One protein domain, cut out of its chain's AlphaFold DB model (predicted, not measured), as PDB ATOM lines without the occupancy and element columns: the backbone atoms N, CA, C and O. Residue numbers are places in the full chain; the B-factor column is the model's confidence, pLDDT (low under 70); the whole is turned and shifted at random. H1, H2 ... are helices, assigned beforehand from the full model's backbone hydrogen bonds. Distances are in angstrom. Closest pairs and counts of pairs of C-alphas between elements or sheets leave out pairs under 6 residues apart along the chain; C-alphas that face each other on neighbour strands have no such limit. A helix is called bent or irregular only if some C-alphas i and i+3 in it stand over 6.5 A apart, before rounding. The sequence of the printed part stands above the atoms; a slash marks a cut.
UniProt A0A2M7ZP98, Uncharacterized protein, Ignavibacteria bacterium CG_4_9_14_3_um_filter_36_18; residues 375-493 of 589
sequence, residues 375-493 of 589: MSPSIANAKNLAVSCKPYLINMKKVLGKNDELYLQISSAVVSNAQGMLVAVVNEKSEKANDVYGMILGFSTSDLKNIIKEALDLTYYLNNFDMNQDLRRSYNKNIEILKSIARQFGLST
ATOM      1  N   MET A 375     243.796 179.014 355.475       94.38
ATOM      2  CA  MET A 375     244.685 178.358 356.433       94.38
ATOM      3  C   MET A 375     245.664 179.352 357.059       94.38
ATOM      4  O   MET A 375     246.135 180.284 356.411       94.38
ATOM      5  N   SER A 376     246.037 179.107 358.316       93.12
ATOM      6  CA  SER A 376     247.124 179.854 358.947       93.12
ATOM      7  C   SER A 376     248.470 179.561 358.259       93.12
ATOM      8  O   SER A 376     248.694 178.432 357.794       93.12
ATOM      9  N   PRO A 377     249.391 180.545 358.194       93.56
ATOM     10  CA  PRO A 377     250.708 180.335 357.608       93.56
ATOM     11  C   PRO A 377     251.485 179.220 358.318       93.56
ATOM     12  O   PRO A 377     251.787 179.301 359.507       93.56
ATOM     13  N   SER A 378     251.832 178.163 357.584       94.88
ATOM     14  CA  SER A 378     252.771 177.140 358.050       94.88
ATOM     15  C   SER A 378     253.457 176.445 356.875       94.88
ATOM     16  O   SER A 378     252.885 176.310 355.790       94.88
ATOM     17  N   ILE A 379     254.681 175.952 357.088       93.81
ATOM     18  CA  ILE A 379     255.403 175.185 356.060       93.81
ATOM     19  C   ILE A 379     254.653 173.884 355.734       93.81
ATOM     20  O   ILE A 379     254.595 173.474 354.574       93.81
ATOM     21  N   ALA A 380     254.020 173.262 356.733       95.25
ATOM     22  CA  ALA A 380     253.225 172.051 356.553       95.25
ATOM     23  C   ALA A 380     252.039 172.272 355.597       95.25
ATOM     24  O   ALA A 380     251.811 171.448 354.710       95.25
ATOM     25  N   ASN A 381     251.337 173.402 355.722       96.62
ATOM     26  CA  ASN A 381     250.220 173.751 354.843       96.62
ATOM     27  C   ASN A 381     250.705 174.012 353.411       96.62
ATOM     28  O   ASN A 381     250.147 173.451 352.466       96.62
ATOM     29  N   ALA A 382     251.788 174.783 353.240       96.88
ATOM     30  CA  ALA A 382     252.404 175.025 351.930       96.88
ATOM     31  C   ALA A 382     252.851 173.716 351.255       96.88
ATOM     32  O   ALA A 382     252.616 173.499 350.063       96.88
ATOM     33  N   LYS A 383     253.439 172.798 352.034       95.94
ATOM     34  CA  LYS A 383     253.832 171.467 351.563       95.94
ATOM     35  C   LYS A 383     252.618 170.631 351.169       95.94
ATOM     36  O   LYS A 383     252.656 169.989 350.122       95.94
ATOM     37  N   ASN A 384     251.547 170.637 351.966       96.56
ATOM     38  CA  ASN A 384     250.325 169.894 351.655       96.56
ATOM     39  C   ASN A 384     249.710 170.353 350.329       96.56
ATOM     40  O   ASN A 384     249.368 169.503 349.506       96.56
ATOM     41  N   LEU A 385     249.631 171.667 350.095       97.62
ATOM     42  CA  LEU A 385     249.144 172.225 348.834       97.62
ATOM     43  C   LEU A 385     249.967 171.697 347.650       97.62
ATOM     44  O   LEU A 385     249.415 171.086 346.738       97.62
ATOM     45  N   ALA A 386     251.290 171.866 347.694       96.69
ATOM     46  CA  ALA A 386     252.165 171.456 346.601       96.69
ATOM     47  C   ALA A 386     252.107 169.939 346.345       96.69
ATOM     48  O   ALA A 386     251.934 169.498 345.210       96.69
ATOM     49  N   VAL A 387     252.223 169.124 347.396       95.31
ATOM     50  CA  VAL A 387     252.236 167.656 347.281       95.31
ATOM     51  C   VAL A 387     250.894 167.119 346.788       95.31
ATOM     52  O   VAL A 387     250.882 166.272 345.899       95.31
ATOM     53  N   SER A 388     249.772 167.617 347.316       96.44
ATOM     54  CA  SER A 388     248.446 167.121 346.926       96.44
ATOM     55  C   SER A 388     248.045 167.526 345.506       96.44
ATOM     56  O   SER A 388     247.396 166.739 344.824       96.44
ATOM     57  N   CYS A 389     248.474 168.698 345.022       97.69
ATOM     58  CA  CYS A 389     248.176 169.151 343.661       97.69
ATOM     59  C   CYS A 389     249.110 168.554 342.589       97.69
ATOM     60  O   CYS A 389     248.704 168.456 341.431       97.69
ATOM     61  N   LYS A 390     250.334 168.122 342.942       95.69
ATOM     62  CA  LYS A 390     251.325 167.557 341.994       95.69
ATOM     63  C   LYS A 390     250.760 166.459 341.069       95.69
ATOM     64  O   LYS A 390     250.946 166.598 339.860       95.69
ATOM     65  N   PRO A 391     250.071 165.399 341.545       96.12
ATOM     66  CA  PRO A 391     249.567 164.348 340.653       96.12
ATOM     67  C   PRO A 391     248.521 164.858 339.647       96.12
ATOM     68  O   PRO A 391     248.564 164.476 338.479       96.12
ATOM     69  N   TYR A 392     247.639 165.769 340.062       97.44
ATOM     70  CA  TYR A 392     246.621 166.364 339.190       97.44
ATOM     71  C   TYR A 392     247.250 167.279 338.135       97.44
ATOM     72  O   TYR A 392     246.909 167.191 336.959       97.44
ATOM     73  N   LEU A 393     248.255 168.077 338.514       97.31
ATOM     74  CA  LEU A 393     249.031 168.892 337.575       97.31
ATOM     75  C   LEU A 393     249.799 168.039 336.555       97.31
ATOM     76  O   LEU A 393     249.873 168.408 335.385       97.31
ATOM     77  N   ILE A 394     250.346 166.889 336.962       96.06
ATOM     78  CA  ILE A 394     250.988 165.948 336.031       96.06
ATOM     79  C   ILE A 394     249.968 165.401 335.029       96.06
ATOM     80  O   ILE A 394     250.282 165.303 333.840       96.06
ATOM     81  N   ASN A 395     248.751 165.075 335.475       95.94
ATOM     82  CA  ASN A 395     247.717 164.608 334.556       95.94
ATOM     83  C   ASN A 395     247.285 165.719 333.589       95.94
ATOM     84  O   ASN A 395     247.264 165.493 332.380       95.94
ATOM     85  N   MET A 396     247.068 166.943 334.084       96.25
ATOM     86  CA  MET A 396     246.793 168.108 333.231       96.25
ATOM     87  C   MET A 396     247.893 168.314 332.185       96.25
ATOM     88  O   MET A 396     247.594 168.465 331.004       96.25
ATOM     89  N   LYS A 397     249.169 168.243 332.587       95.69
ATOM     90  CA  LYS A 397     250.323 168.335 331.679       95.69
ATOM     91  C   LYS A 397     250.300 167.259 330.598       95.69
ATOM     92  O   LYS A 397     250.659 167.535 329.456       95.69
ATOM     93  N   LYS A 398     249.904 166.033 330.948       95.50
ATOM     94  CA  LYS A 398     249.803 164.910 330.009       95.50
ATOM     95  C   LYS A 398     248.666 165.110 329.002       95.50
ATOM     96  O   LYS A 398     248.844 164.781 327.836       95.50
ATOM     97  N   VAL A 399     247.527 165.636 329.451       93.94
ATOM     98  CA  VAL A 399     246.322 165.829 328.626       93.94
ATOM     99  C   VAL A 399     246.417 167.078 327.743       93.94
ATOM    100  O   VAL A 399     246.010 167.034 326.584       93.94
ATOM    101  N   LEU A 400     246.952 168.181 328.273       93.44
ATOM    102  CA  LEU A 400     246.989 169.490 327.607       93.44
ATOM    103  C   LEU A 400     248.337 169.801 326.944       93.44
ATOM    104  O   LEU A 400     248.385 170.483 325.926       93.44
ATOM    105  N   GLY A 401     249.436 169.290 327.505       93.50
ATOM    106  CA  GLY A 401     250.803 169.578 327.079       93.50
ATOM    107  C   GLY A 401     251.554 170.521 328.026       93.50
ATOM    108  O   GLY A 401     250.980 171.353 328.723       93.50
ATOM    109  N   LYS A 402     252.890 170.411 328.038       93.00
ATOM    110  CA  LYS A 402     253.772 171.145 328.971       93.00
ATOM    111  C   LYS A 402     253.796 172.669 328.795       93.00
ATOM    112  O   LYS A 402     254.122 173.377 329.736       93.00
ATOM    113  N   ASN A 403     253.508 173.147 327.587       92.81
ATOM    114  CA  ASN A 403     253.527 174.571 327.244       92.81
ATOM    115  C   ASN A 403     252.112 175.163 327.213       92.81
ATOM    116  O   ASN A 403     251.932 176.289 326.762       92.81
ATOM    117  N   ASP A 404     251.109 174.383 327.616       93.50
ATOM    118  CA  ASP A 404     249.725 174.809 327.568       93.50
ATOM    119  C   ASP A 404     249.449 175.926 328.581       93.50
ATOM    120  O   ASP A 404     249.815 175.818 329.751       93.50
ATOM    121  N   GLU A 405     248.796 176.999 328.134       92.75
ATOM    122  CA  GLU A 405     248.588 178.193 328.954       92.75
ATOM    123  C   GLU A 405     247.745 177.916 330.208       92.75
ATOM    124  O   GLU A 405     248.139 178.318 331.303       92.75
ATOM    125  N   LEU A 406     246.636 177.173 330.080       92.44
ATOM    126  CA  LEU A 406     245.759 176.840 331.209       92.44
ATOM    127  C   LEU A 406     246.518 175.996 332.238       92.44
ATOM    128  O   LEU A 406     246.491 176.285 333.433       92.44
ATOM    129  N   TYR A 407     247.245 174.979 331.771       95.31
ATOM    130  CA  TYR A 407     248.100 174.171 332.638       95.31
ATOM    131  C   TYR A 407     249.133 175.029 333.386       95.31
ATOM    132  O   TYR A 407     249.241 174.938 334.613       95.31
ATOM    133  N   LEU A 408     249.877 175.873 332.665       96.06
ATOM    134  CA  LEU A 408     250.924 176.711 333.248       96.06
ATOM    135  C   LEU A 408     250.362 177.720 334.250       96.06
ATOM    136  O   LEU A 408     250.994 177.943 335.283       96.06
ATOM    137  N   GLN A 409     249.190 178.301 333.988       95.19
ATOM    138  CA  GLN A 409     248.507 179.203 334.918       95.19
ATOM    139  C   GLN A 409     248.146 178.485 336.225       95.19
ATOM    140  O   GLN A 409     248.490 178.975 337.303       95.19
ATOM    141  N   ILE A 410     247.538 177.298 336.152       96.31
ATOM    142  CA  ILE A 410     247.141 176.528 337.343       96.31
ATOM    143  C   ILE A 410     248.365 176.013 338.117       96.31
ATOM    144  O   ILE A 410     248.417 176.139 339.344       96.31
ATOM    145  N   SER A 411     249.392 175.507 337.427       97.56
ATOM    146  CA  SER A 411     250.658 175.095 338.056       97.56
ATOM    147  C   SER A 411     251.342 176.275 338.759       97.56
ATOM    148  O   SER A 411     251.752 176.174 339.919       97.56
ATOM    149  N   SER A 412     251.375 177.436 338.098       97.38
ATOM    150  CA  SER A 412     251.927 178.669 338.667       97.38
ATOM    151  C   SER A 412     251.127 179.152 339.878       97.38
ATOM    152  O   SER A 412     251.726 179.588 340.858       97.38
ATOM    153  N   ALA A 413     249.797 179.033 339.870       97.06
ATOM    154  CA  ALA A 413     248.958 179.407 341.008       97.06
ATOM    155  C   ALA A 413     249.282 178.570 342.258       97.06
ATOM    156  O   ALA A 413     249.420 179.128 343.350       97.06
ATOM    157  N   VAL A 414     249.471 177.255 342.103       97.94
ATOM    158  CA  VAL A 414     249.876 176.350 343.196       97.94
ATOM    159  C   VAL A 414     251.235 176.752 343.769       97.94
ATOM    160  O   VAL A 414     251.368 176.907 344.986       97.94
ATOM    161  N   VAL A 415     252.234 176.966 342.907       97.62
ATOM    162  CA  VAL A 415     253.582 177.358 343.343       97.62
ATOM    163  C   VAL A 415     253.569 178.731 344.010       97.62
ATOM    164  O   VAL A 415     254.131 178.886 345.091       97.62
ATOM    165  N   SER A 416     252.899 179.717 343.412       96.31
ATOM    166  CA  SER A 416     252.839 181.085 343.929       96.31
ATOM    167  C   SER A 416     252.209 181.146 345.325       96.31
ATOM    168  O   SER A 416     252.784 181.766 346.220       96.31
ATOM    169  N   ASN A 417     251.100 180.433 345.554       96.81
ATOM    170  CA  ASN A 417     250.458 180.350 346.872       96.81
ATOM    171  C   ASN A 417     251.373 179.696 347.919       96.81
ATOM    172  O   ASN A 417     251.544 180.227 349.018       96.81
ATOM    173  N   ALA A 418     252.014 178.575 347.570       96.62
ATOM    174  CA  ALA A 418     252.950 177.898 348.463       96.62
ATOM    175  C   ALA A 418     254.161 178.786 348.808       96.62
ATOM    176  O   ALA A 418     254.551 178.874 349.973       96.62
ATOM    177  N   GLN A 419     254.726 179.493 347.822       94.19
ATOM    178  CA  GLN A 419     255.827 180.435 348.039       94.19
ATOM    179  C   GLN A 419     255.423 181.631 348.897       94.19
ATOM    180  O   GLN A 419     256.178 182.007 349.791       94.19
ATOM    181  N   GLY A 420     254.248 182.212 348.656       93.81
ATOM    182  CA  GLY A 420     253.735 183.316 349.466       93.81
ATOM    183  C   GLY A 420     253.619 182.924 350.938       93.81
ATOM    184  O   GLY A 420     254.090 183.650 351.812       93.81
ATOM    185  N   MET A 421     253.094 181.725 351.215       95.31
ATOM    186  CA  MET A 421     253.009 181.208 352.582       95.31
ATOM    187  C   MET A 421     254.388 180.933 353.194       95.31
ATOM    188  O   MET A 421     254.603 181.252 354.361       95.31
ATOM    189  N   LEU A 422     255.342 180.395 352.426       93.94
ATOM    190  CA  LEU A 422     256.721 180.212 352.894       93.94
ATOM    191  C   LEU A 422     257.371 181.537 353.305       93.94
ATOM    192  O   LEU A 422     257.975 181.611 354.374       93.94
ATOM    193  N   VAL A 423     257.223 182.579 352.483       90.38
ATOM    194  CA  VAL A 423     257.743 183.919 352.783       90.38
ATOM    195  C   VAL A 423     257.098 184.474 354.053       90.38
ATOM    196  O   VAL A 423     257.814 184.955 354.928       90.38
ATOM    197  N   ALA A 424     255.775 184.346 354.198       92.62
ATOM    198  CA  ALA A 424     255.065 184.787 355.397       92.62
ATOM    199  C   ALA A 424     255.589 184.094 356.666       92.62
ATOM    200  O   ALA A 424     255.900 184.766 357.647       92.62
ATOM    201  N   VAL A 425     255.762 182.766 356.629       92.25
ATOM    202  CA  VAL A 425     256.271 181.996 357.775       92.25
ATOM    203  C   VAL A 425     257.709 182.380 358.116       92.25
ATOM    204  O   VAL A 425     258.023 182.581 359.287       92.25
ATOM    205  N   VAL A 426     258.595 182.485 357.121       88.75
ATOM    206  CA  VAL A 426     260.002 182.841 357.367       88.75
ATOM    207  C   VAL A 426     260.108 184.249 357.949       88.75
ATOM    208  O   VAL A 426     260.848 184.432 358.913       88.75
ATOM    209  N   ASN A 427     259.349 185.220 357.433       88.06
ATOM    210  CA  ASN A 427     259.359 186.589 357.947       88.06
ATOM    211  C   ASN A 427     258.827 186.659 359.384       88.06
ATOM    212  O   ASN A 427     259.542 187.137 360.259       88.06
ATOM    213  N   GLU A 428     257.647 186.089 359.659       87.44
ATOM    214  CA  GLU A 428     257.041 186.085 361.002       87.44
ATOM    215  C   GLU A 428     257.983 185.466 362.048       87.44
ATOM    216  O   GLU A 428     258.135 185.964 363.165       87.44
ATOM    217  N   LYS A 429     258.634 184.352 361.699       84.44
ATOM    218  CA  LYS A 429     259.517 183.625 362.620       84.44
ATOM    219  C   LYS A 429     260.876 184.303 362.774       84.44
ATOM    220  O   LYS A 429     261.452 184.235 363.856       84.44
ATOM    221  N   SER A 430     261.362 184.978 361.733       79.50
ATOM    222  CA  SER A 430     262.582 185.791 361.803       79.50
ATOM    223  C   SER A 430     262.367 187.053 362.642       79.50
ATOM    224  O   SER A 430     263.233 187.399 363.439       79.50
ATOM    225  N   GLU A 431     261.206 187.706 362.531       80.94
ATOM    226  CA  GLU A 431     260.817 188.833 363.392       80.94
ATOM    227  C   GLU A 431     260.744 188.405 364.861       80.94
ATOM    228  O   GLU A 431     261.393 189.013 365.708       80.94
ATOM    229  N   LYS A 432     260.052 187.298 365.163       78.25
ATOM    230  CA  LYS A 432     259.949 186.758 366.532       78.25
ATOM    231  C   LYS A 432     261.296 186.376 367.144       78.25
ATOM    232  O   LYS A 432     261.458 186.490 368.352       78.25
ATOM    233  N   ALA A 433     262.258 185.928 366.340       69.81
ATOM    234  CA  ALA A 433     263.604 185.616 366.822       69.81
ATOM    235  C   ALA A 433     264.431 186.865 367.171       69.81
ATOM    236  O   ALA A 433     265.350 186.777 367.983       69.81
ATOM    237  N   ASN A 434     264.111 188.003 366.552       67.56
ATOM    238  CA  ASN A 434     264.771 189.285 366.786       67.56
ATOM    239  C   ASN A 434     264.046 190.143 367.843       67.56
ATOM    240  O   ASN A 434     264.574 191.177 368.245       67.56
ATOM    241  N   ASP A 435     262.862 189.722 368.295       67.94
ATOM    242  CA  ASP A 435     262.065 190.385 369.327       67.94
ATOM    243  C   ASP A 435     262.410 189.866 370.738       67.94
ATOM    244  O   ASP A 435     262.487 188.658 370.989       67.94
ATOM    245  N   VAL A 436     262.565 190.791 371.692       57.94
ATOM    246  CA  VAL A 436     262.855 190.516 373.111       57.94
ATOM    247  C   VAL A 436     261.780 189.608 373.718       57.94
ATOM    248  O   VAL A 436     262.095 188.717 374.507       57.94
ATOM    249  N   TYR A 437     260.518 189.773 373.311       56.50
ATOM    250  CA  TYR A 437     259.401 188.958 373.796       56.50
ATOM    251  C   TYR A 437     259.468 187.499 373.302       56.50
ATOM    252  O   TYR A 437     259.122 186.573 374.037       56.50
ATOM    253  N   GLY A 438     259.973 187.266 372.085       59.84
ATOM    254  CA  GLY A 438     260.166 185.923 371.527       59.84
ATOM    255  C   GLY A 438     261.294 185.143 372.206       59.84
ATOM    256  O   GLY A 438     261.156 183.938 372.430       59.84
ATOM    257  N   MET A 439     262.363 185.831 372.623       60.19
ATOM    258  CA  MET A 439     263.439 185.232 373.425       60.19
ATOM    259  C   MET A 439     262.954 184.805 374.822       60.19
ATOM    260  O   MET A 439     263.369 183.758 375.319       60.19
ATOM    261  N   ILE A 440     262.036 185.563 375.437       55.88
ATOM    262  CA  ILE A 440     261.444 185.253 376.754       55.88
ATOM    263  C   ILE A 440     260.528 184.014 376.696       55.88
ATOM    264  O   ILE A 440     260.479 183.242 377.653       55.88
ATOM    265  N   LEU A 441     259.845 183.775 375.571       56.22
ATOM    266  CA  LEU A 441     258.971 182.609 375.354       56.22
ATOM    267  C   LEU A 441     259.720 181.322 374.949       56.22
ATOM    268  O   LEU A 441     259.087 180.326 374.600       56.22
ATOM    269  N   GLY A 442     261.056 181.324 374.991       56.09
ATOM    270  CA  GLY A 442     261.872 180.142 374.709       56.09
ATOM    271  C   GLY A 442     261.987 179.779 373.224       56.09
ATOM    272  O   GLY A 442     262.378 178.655 372.919       56.09
ATOM    273  N   PHE A 443     261.672 180.699 372.298       63.12
ATOM    274  CA  PHE A 443     261.909 180.476 370.869       63.12
ATOM    275  C   PHE A 443     263.416 180.433 370.607       63.12
ATOM    276  O   PHE A 443     264.122 181.435 370.744       63.12
ATOM    277  N   SER A 444     263.926 179.252 370.270       65.31
ATOM    278  CA  SER A 444     265.362 179.029 370.183       65.31
ATOM    279  C   SER A 444     265.900 179.347 368.787       65.31
ATOM    280  O   SER A 444     265.227 179.194 367.766       65.31
ATOM    281  N   THR A 445     267.180 179.711 368.710       70.62
ATOM    282  CA  THR A 445     267.891 179.826 367.427       70.62
ATOM    283  C   THR A 445     267.903 178.502 366.647       70.62
ATOM    284  O   THR A 445     268.006 178.514 365.421       70.62
ATOM    285  N   SER A 446     267.746 177.357 367.325       75.88
ATOM    286  CA  SER A 446     267.528 176.046 366.701       75.88
ATOM    287  C   SER A 446     266.175 175.921 365.998       75.88
ATOM    288  O   SER A 446     266.124 175.348 364.909       75.88
ATOM    289  N   ASP A 447     265.105 176.490 366.553       78.12
ATOM    290  CA  ASP A 447     263.771 176.440 365.942       78.12
ATOM    291  C   ASP A 447     263.743 177.238 364.640       78.12
ATOM    292  O   ASP A 447     263.269 176.749 363.612       78.12
ATOM    293  N   LEU A 448     264.355 178.426 364.634       83.31
ATOM    294  CA  LEU A 448     264.495 179.226 363.418       83.31
ATOM    295  C   LEU A 448     265.345 178.514 362.353       83.31
ATOM    296  O   LEU A 448     264.982 178.503 361.177       83.31
ATOM    297  N   LYS A 449     266.448 177.866 362.756       87.56
ATOM    298  CA  LYS A 449     267.285 177.067 361.846       87.56
ATOM    299  C   LYS A 449     266.496 175.944 361.174       87.56
ATOM    300  O   LYS A 449     266.652 175.731 359.970       87.56
ATOM    301  N   ASN A 450     265.644 175.252 361.928       88.81
ATOM    302  CA  ASN A 450     264.785 174.198 361.391       88.81
ATOM    303  C   ASN A 450     263.772 174.761 360.387       88.81
ATOM    304  O   ASN A 450     263.657 174.230 359.286       88.81
ATOM    305  N   ILE A 451     263.125 175.884 360.707       89.94
ATOM    306  CA  ILE A 451     262.153 176.550 359.823       89.94
ATOM    307  C   ILE A 451     262.808 176.995 358.511       89.94
ATOM    308  O   ILE A 451     262.275 176.724 357.437       89.94
ATOM    309  N   ILE A 452     263.987 177.623 358.569       90.44
ATOM    310  CA  ILE A 452     264.726 178.040 357.366       90.44
ATOM    311  C   ILE A 452     265.104 176.822 356.516       90.44
ATOM    312  O   ILE A 452     264.963 176.858 355.293       90.44
ATOM    313  N   LYS A 453     265.558 175.732 357.149       91.44
ATOM    314  CA  LYS A 453     265.894 174.486 356.452       91.44
ATOM    315  C   LYS A 453     264.669 173.880 355.764       91.44
ATOM    316  O   LYS A 453     264.748 173.550 354.585       91.44
ATOM    317  N   GLU A 454     263.544 173.765 356.463       92.69
ATOM    318  CA  GLU A 454     262.299 173.227 355.904       92.69
ATOM    319  C   GLU A 454     261.741 174.104 354.776       92.69
ATOM    320  O   GLU A 454     261.289 173.586 353.753       92.69
ATOM    321  N   ALA A 455     261.820 175.429 354.922       93.62
ATOM    322  CA  ALA A 455     261.408 176.371 353.889       93.62
ATOM    323  C   ALA A 455     262.289 176.247 352.640       93.62
ATOM    324  O   ALA A 455     261.783 176.285 351.514       93.62
ATOM    325  N   LEU A 456     263.600 176.066 352.820       93.88
ATOM    326  CA  LEU A 456     264.539 175.887 351.717       93.88
ATOM    327  C   LEU A 456     264.281 174.562 350.989       93.88
ATOM    328  O   LEU A 456     264.231 174.538 349.761       93.88
ATOM    329  N   ASP A 457     264.036 173.489 351.736       93.31
ATOM    330  CA  ASP A 457     263.719 172.166 351.194       93.31
ATOM    331  C   ASP A 457     262.413 172.181 350.394       93.31
ATOM    332  O   ASP A 457     262.369 171.661 349.275       93.31
ATOM    333  N   LEU A 458     261.365 172.828 350.916       94.88
ATOM    334  CA  LEU A 458     260.116 172.985 350.175       94.88
ATOM    335  C   LEU A 458     260.299 173.883 348.947       94.88
ATOM    336  O   LEU A 458     259.749 173.579 347.893       94.88
ATOM    337  N   THR A 459     261.098 174.948 349.037       94.94
ATOM    338  CA  THR A 459     261.392 175.804 347.877       94.94
ATOM    339  C   THR A 459     262.070 174.996 346.770       94.94
ATOM    340  O   THR A 459     261.630 175.057 345.626       94.94
ATOM    341  N   TYR A 460     263.060 174.160 347.100       94.88
ATOM    342  CA  TYR A 460     263.668 173.243 346.132       94.88
ATOM    343  C   TYR A 460     262.661 172.265 345.526       94.88
ATOM    344  O   TYR A 460     262.696 172.037 344.320       94.88
ATOM    345  N   TYR A 461     261.740 171.729 346.326       93.81
ATOM    346  CA  TYR A 461     260.673 170.869 345.820       93.81
ATOM    347  C   TYR A 461     259.744 171.601 344.834       93.81
ATOM    348  O   TYR A 461     259.373 171.038 343.805       93.81
ATOM    349  N   LEU A 462     259.413 172.871 345.095       95.38
ATOM    350  CA  LEU A 462     258.604 173.701 344.192       95.38
ATOM    351  C   LEU A 462     259.290 173.960 342.838       95.38
ATOM    352  O   LEU A 462     258.601 174.201 341.850       95.38
ATOM    353  N   ASN A 463     260.620 173.844 342.746       94.19
ATOM    354  CA  ASN A 463     261.348 173.955 341.476       94.19
ATOM    355  C   ASN A 463     260.937 172.901 340.436       94.19
ATOM    356  O   ASN A 463     261.153 173.111 339.240       94.19
ATOM    357  N   ASN A 464     260.388 171.773 340.900       92.19
ATOM    358  CA  ASN A 464     259.975 170.641 340.070       92.19
ATOM    359  C   ASN A 464     258.627 170.870 339.365       92.19
ATOM    360  O   ASN A 464     258.178 170.012 338.606       92.19
ATOM    361  N   PHE A 465     257.971 171.999 339.626       95.75
ATOM    362  CA  PHE A 465     256.730 172.398 338.979       95.75
ATOM    363  C   PHE A 465     257.041 173.289 337.777       95.75
ATOM    364  O   PHE A 465     257.945 174.129 337.824       95.75
ATOM    365  N   ASP A 466     256.260 173.135 336.709       95.81
ATOM    366  CA  ASP A 466     256.324 174.064 335.586       95.81
ATOM    367  C   ASP A 466     255.721 175.411 336.020       95.81
ATOM    368  O   ASP A 466     254.679 175.466 336.678       95.81
ATOM    369  N   MET A 467     256.396 176.506 335.677       94.06
ATOM    370  CA  MET A 467     256.011 177.870 336.043       94.06
ATOM    371  C   MET A 467     256.055 178.759 334.809       94.06
ATOM    372  O   MET A 467     256.915 178.583 333.941       94.06
ATOM    373  N   ASN A 468     255.184 179.762 334.769       94.12
ATOM    374  CA  ASN A 468     255.324 180.846 333.806       94.12
ATOM    375  C   ASN A 468     256.610 181.663 334.069       94.12
ATOM    376  O   ASN A 468     257.254 181.560 335.121       94.12
ATOM    377  N   GLN A 469     257.014 182.465 333.082       92.81
ATOM    378  CA  GLN A 469     258.302 183.158 333.114       92.81
ATOM    379  C   GLN A 469     258.410 184.161 334.272       92.81
ATOM    380  O   GLN A 469     259.467 184.261 334.900       92.81
ATOM    381  N   ASP A 470     257.328 184.874 334.582       90.88
ATOM    382  CA  ASP A 470     257.317 185.886 335.639       90.88
ATOM    383  C   ASP A 470     257.435 185.255 337.026       90.88
ATOM    384  O   ASP A 470     258.286 185.657 337.830       90.88
ATOM    385  N   LEU A 471     256.668 184.194 337.289       94.44
ATOM    386  CA  LEU A 471     256.772 183.451 338.537       94.44
ATOM    387  C   LEU A 471     258.147 182.802 338.679       94.44
ATOM    388  O   LEU A 471     258.711 182.829 339.768       94.44
ATOM    389  N   ARG A 472     258.745 182.296 337.593       95.38
ATOM    390  CA  ARG A 472     260.107 181.740 337.620       95.38
ATOM    391  C   ARG A 472     261.142 182.770 338.084       95.38
ATOM    392  O   ARG A 472     262.042 182.424 338.850       95.38
ATOM    393  N   ARG A 473     261.021 184.036 337.666       94.31
ATOM    394  CA  ARG A 473     261.899 185.127 338.136       94.31
ATOM    395  C   ARG A 473     261.696 185.403 339.625       94.31
ATOM    396  O   ARG A 473     262.681 185.490 340.358       94.31
ATOM    397  N   SER A 474     260.442 185.493 340.074       90.88
ATOM    398  CA  SER A 474     260.105 185.686 341.494       90.88
ATOM    399  C   SER A 474     260.618 184.531 342.359       90.88
ATOM    400  O   SER A 474     261.289 184.750 343.368       90.88
ATOM    401  N   TYR A 475     260.420 183.297 341.895       95.19
ATOM    402  CA  TYR A 475     260.944 182.089 342.514       95.19
ATOM    403  C   TYR A 475     262.464 182.168 342.691       95.19
ATOM    404  O   TYR A 475     262.958 181.974 343.802       95.19
ATOM    405  N   ASN A 476     263.195 182.514 341.624       94.56
ATOM    406  CA  ASN A 476     264.656 182.616 341.649       94.56
ATOM    407  C   ASN A 476     265.141 183.696 342.627       94.56
ATOM    408  O   ASN A 476     266.127 183.499 343.332       94.56
ATOM    409  N   LYS A 477     264.434 184.825 342.717       93.25
ATOM    410  CA  LYS A 477     264.748 185.871 343.696       93.25
ATOM    411  C   LYS A 477     264.532 185.376 345.130       93.25
ATOM    412  O   LYS A 477     265.411 185.542 345.974       93.25
ATOM    413  N   ASN A 478     263.393 184.742 345.394       91.12
ATOM    414  CA  ASN A 478     263.024 184.278 346.731       91.12
ATOM    415  C   ASN A 478     263.967 183.183 347.244       91.12
ATOM    416  O   ASN A 478     264.380 183.231 348.402       91.12
ATOM    417  N   ILE A 479     264.366 182.233 346.389       94.31
ATOM    418  CA  ILE A 479     265.323 181.196 346.791       94.31
ATOM    419  C   ILE A 479     266.707 181.781 347.097       94.31
ATOM    420  O   ILE A 479     267.334 181.346 348.058       94.31
ATOM    421  N   GLU A 480     267.189 182.782 346.353       94.12
ATOM    422  CA  GLU A 480     268.483 183.413 346.659       94.12
ATOM    423  C   GLU A 480     268.454 184.200 347.975       94.12
ATOM    424  O   GLU A 480     269.406 184.121 348.755       94.12
ATOM    425  N   ILE A 481     267.342 184.876 348.284       90.50
ATOM    426  CA  ILE A 481     267.136 185.511 349.595       90.50
ATOM    427  C   ILE A 481     267.168 184.452 350.700       90.50
ATOM    428  O   ILE A 481     267.922 184.585 351.665       90.50
ATOM    429  N   LEU A 482     266.420 183.358 350.541       90.75
ATOM    430  CA  LEU A 482     266.358 182.295 351.540       90.75
ATOM    431  C   LEU A 482     267.713 181.594 351.738       90.75
ATOM    432  O   LEU A 482     268.086 181.283 352.868       90.75
ATOM    433  N   LYS A 483     268.498 181.404 350.668       93.12
ATOM    434  CA  LYS A 483     269.886 180.920 350.752       93.12
ATOM    435  C   LYS A 483     270.785 181.894 351.505       93.12
ATOM    436  O   LYS A 483     271.625 181.451 352.285       93.12
ATOM    437  N   SER A 484     270.639 183.199 351.271       90.81
ATOM    438  CA  SER A 484     271.392 184.224 352.003       90.81
ATOM    439  C   SER A 484     271.118 184.131 353.505       90.81
ATOM    440  O   SER A 484     272.060 184.025 354.291       90.81
ATOM    441  N   ILE A 485     269.840 184.036 353.890       86.62
ATOM    442  CA  ILE A 485     269.420 183.836 355.283       86.62
ATOM    443  C   ILE A 485     270.018 182.531 355.832       86.62
ATOM    444  O   ILE A 485     270.674 182.537 356.866       86.62
ATOM    445  N   ALA A 486     269.890 181.413 355.115       88.44
ATOM    446  CA  ALA A 486     270.439 180.125 355.541       88.44
ATOM    447  C   ALA A 486     271.957 180.174 355.824       88.44
ATOM    448  O   ALA A 486     272.409 179.604 356.822       88.44
ATOM    449  N   ARG A 487     272.742 180.898 355.010       90.25
ATOM    450  CA  ARG A 487     274.191 181.077 355.232       90.25
ATOM    451  C   ARG A 487     274.497 181.822 356.529       90.25
ATOM    452  O   ARG A 487     275.431 181.426 357.220       90.25
ATOM    453  N   GLN A 488     273.705 182.835 356.891       85.38
ATOM    454  CA  GLN A 488     273.875 183.570 358.155       85.38
ATOM    455  C   GLN A 488     273.757 182.648 359.375       85.38
ATOM    456  O   GLN A 488     274.436 182.848 360.377       85.38
ATOM    457  N   PHE A 489     272.953 181.588 359.269       83.50
ATOM    458  CA  PHE A 489     272.765 180.596 360.329       83.50
ATOM    459  C   PHE A 489     273.692 179.371 360.226       83.50
ATOM    460  O   PHE A 489     273.554 178.429 361.018       83.50
ATOM    461  N   GLY A 490     274.635 179.367 359.275       84.62
ATOM    462  CA  GLY A 490     275.558 178.253 359.030       84.62
ATOM    463  C   GLY A 490     274.886 177.009 358.435       84.62
ATOM    464  O   GLY A 490     275.389 175.899 358.600       84.62
ATOM    465  N   LEU A 491     273.730 177.165 357.786       88.38
ATOM    466  CA  LEU A 491     272.995 176.065 357.163       88.38
ATOM    467  C   LEU A 491     273.486 175.811 355.733       88.38
ATOM    468  O   LEU A 491     273.833 176.730 354.990       88.38
ATOM    469  N   SER A 492     273.462 174.543 355.317       88.81
ATOM    470  CA  SER A 492     273.774 174.171 353.937       88.81
ATOM    471  C   SER A 492     272.702 174.685 352.976       88.81
ATOM    472  O   SER A 492     271.519 174.378 353.126       88.81
ATOM    473  N   THR A 493     273.138 175.404 351.940       91.75
ATOM    474  CA  THR A 493     272.285 175.903 350.851       91.75
ATOM    475  C   THR A 493     272.225 174.957 349.656       91.75
ATOM    476  O   THR A 493     271.902 175.388 348.553       91.75
TER     477      THR A 493
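Overview. This is residues 375 to 493 of the 589 residues of an uncharacterized protein of Ignavibacteria bacterium CG_4_9_14_3_um_filter_36_18 (UniProt A0A2M7ZP98). A slender rod of helices: the long H2 runs most of its length, the bent H1 and H4 run along it, and H5 packs on H4, away from H1a. H1a, H2, H4 and H5 form an up-and-down bundle, each running against the one before it, and the short H3 sits at one end. The printed part has 119 residues with five named helices, H1 to H5 in chain order, and no named strand: all helix. It is only just compact, close to loose, with a radius of gyration of the C-alphas of 15.9 A and spans of 54 by 26 by 19 A.

Along the chain. H1, residues 379 to 400, begins with C-alpha 379 at (255.403, 175.185, 356.060). By its hydrogen bonds it was assigned as one helix, but it is bent: C-alphas 388 and 391 are 6.9 A apart, and its arms H1a, residues 379 to 388, and H1b, residues 391 to 400, stand at 42 degrees. H2, residues 405 to 434, measures 42.6 A. H3 is residues 436 to 440. H4, residues 445 to 462, measures 25.8 A. H5, residues 469 to 488, measures 29.5 A and ends with C-alpha 488 at (273.875, 183.570, 358.155).

Arrangement. H2 is the hub. Its residues 414 to 425 touch H1a, opposite ways at 14 degrees, a shallow tilt; the closest C-alphas, of Ala 382 and Ala 418, are 4.5 A apart. H1b and H2 form a hairpin, closest at the C-alphas of Met 396 and Tyr 407, 6.2 A. H4 touches H2, closest at the C-alphas of Leu 422 and Ala 455, 6.1 A. H4 and H5 form a hairpin, closest at the C-alphas of Ile 452 and Ala 486, 6.3 A. H5 only just touches H2, with 3 pairs of C-alphas within 8 A, the closest Ser 412 and Leu 471, 6.8 A. H3 and H2 touch only at the corner, only just, with 3 such pairs, the closest Lys 432 and Gly 438, 5.1 A. In H1a, H1b, H2, H3, H4 and H5 every O i to N i+4 pair is within hydrogen-bond range.

Size, cuts and confidence. The C-alphas farthest apart, of Val 399 and Ile 440, are 54.1 A apart. The printed part has no cut and no long link. Residues 433 to 444 have pLDDT under 70.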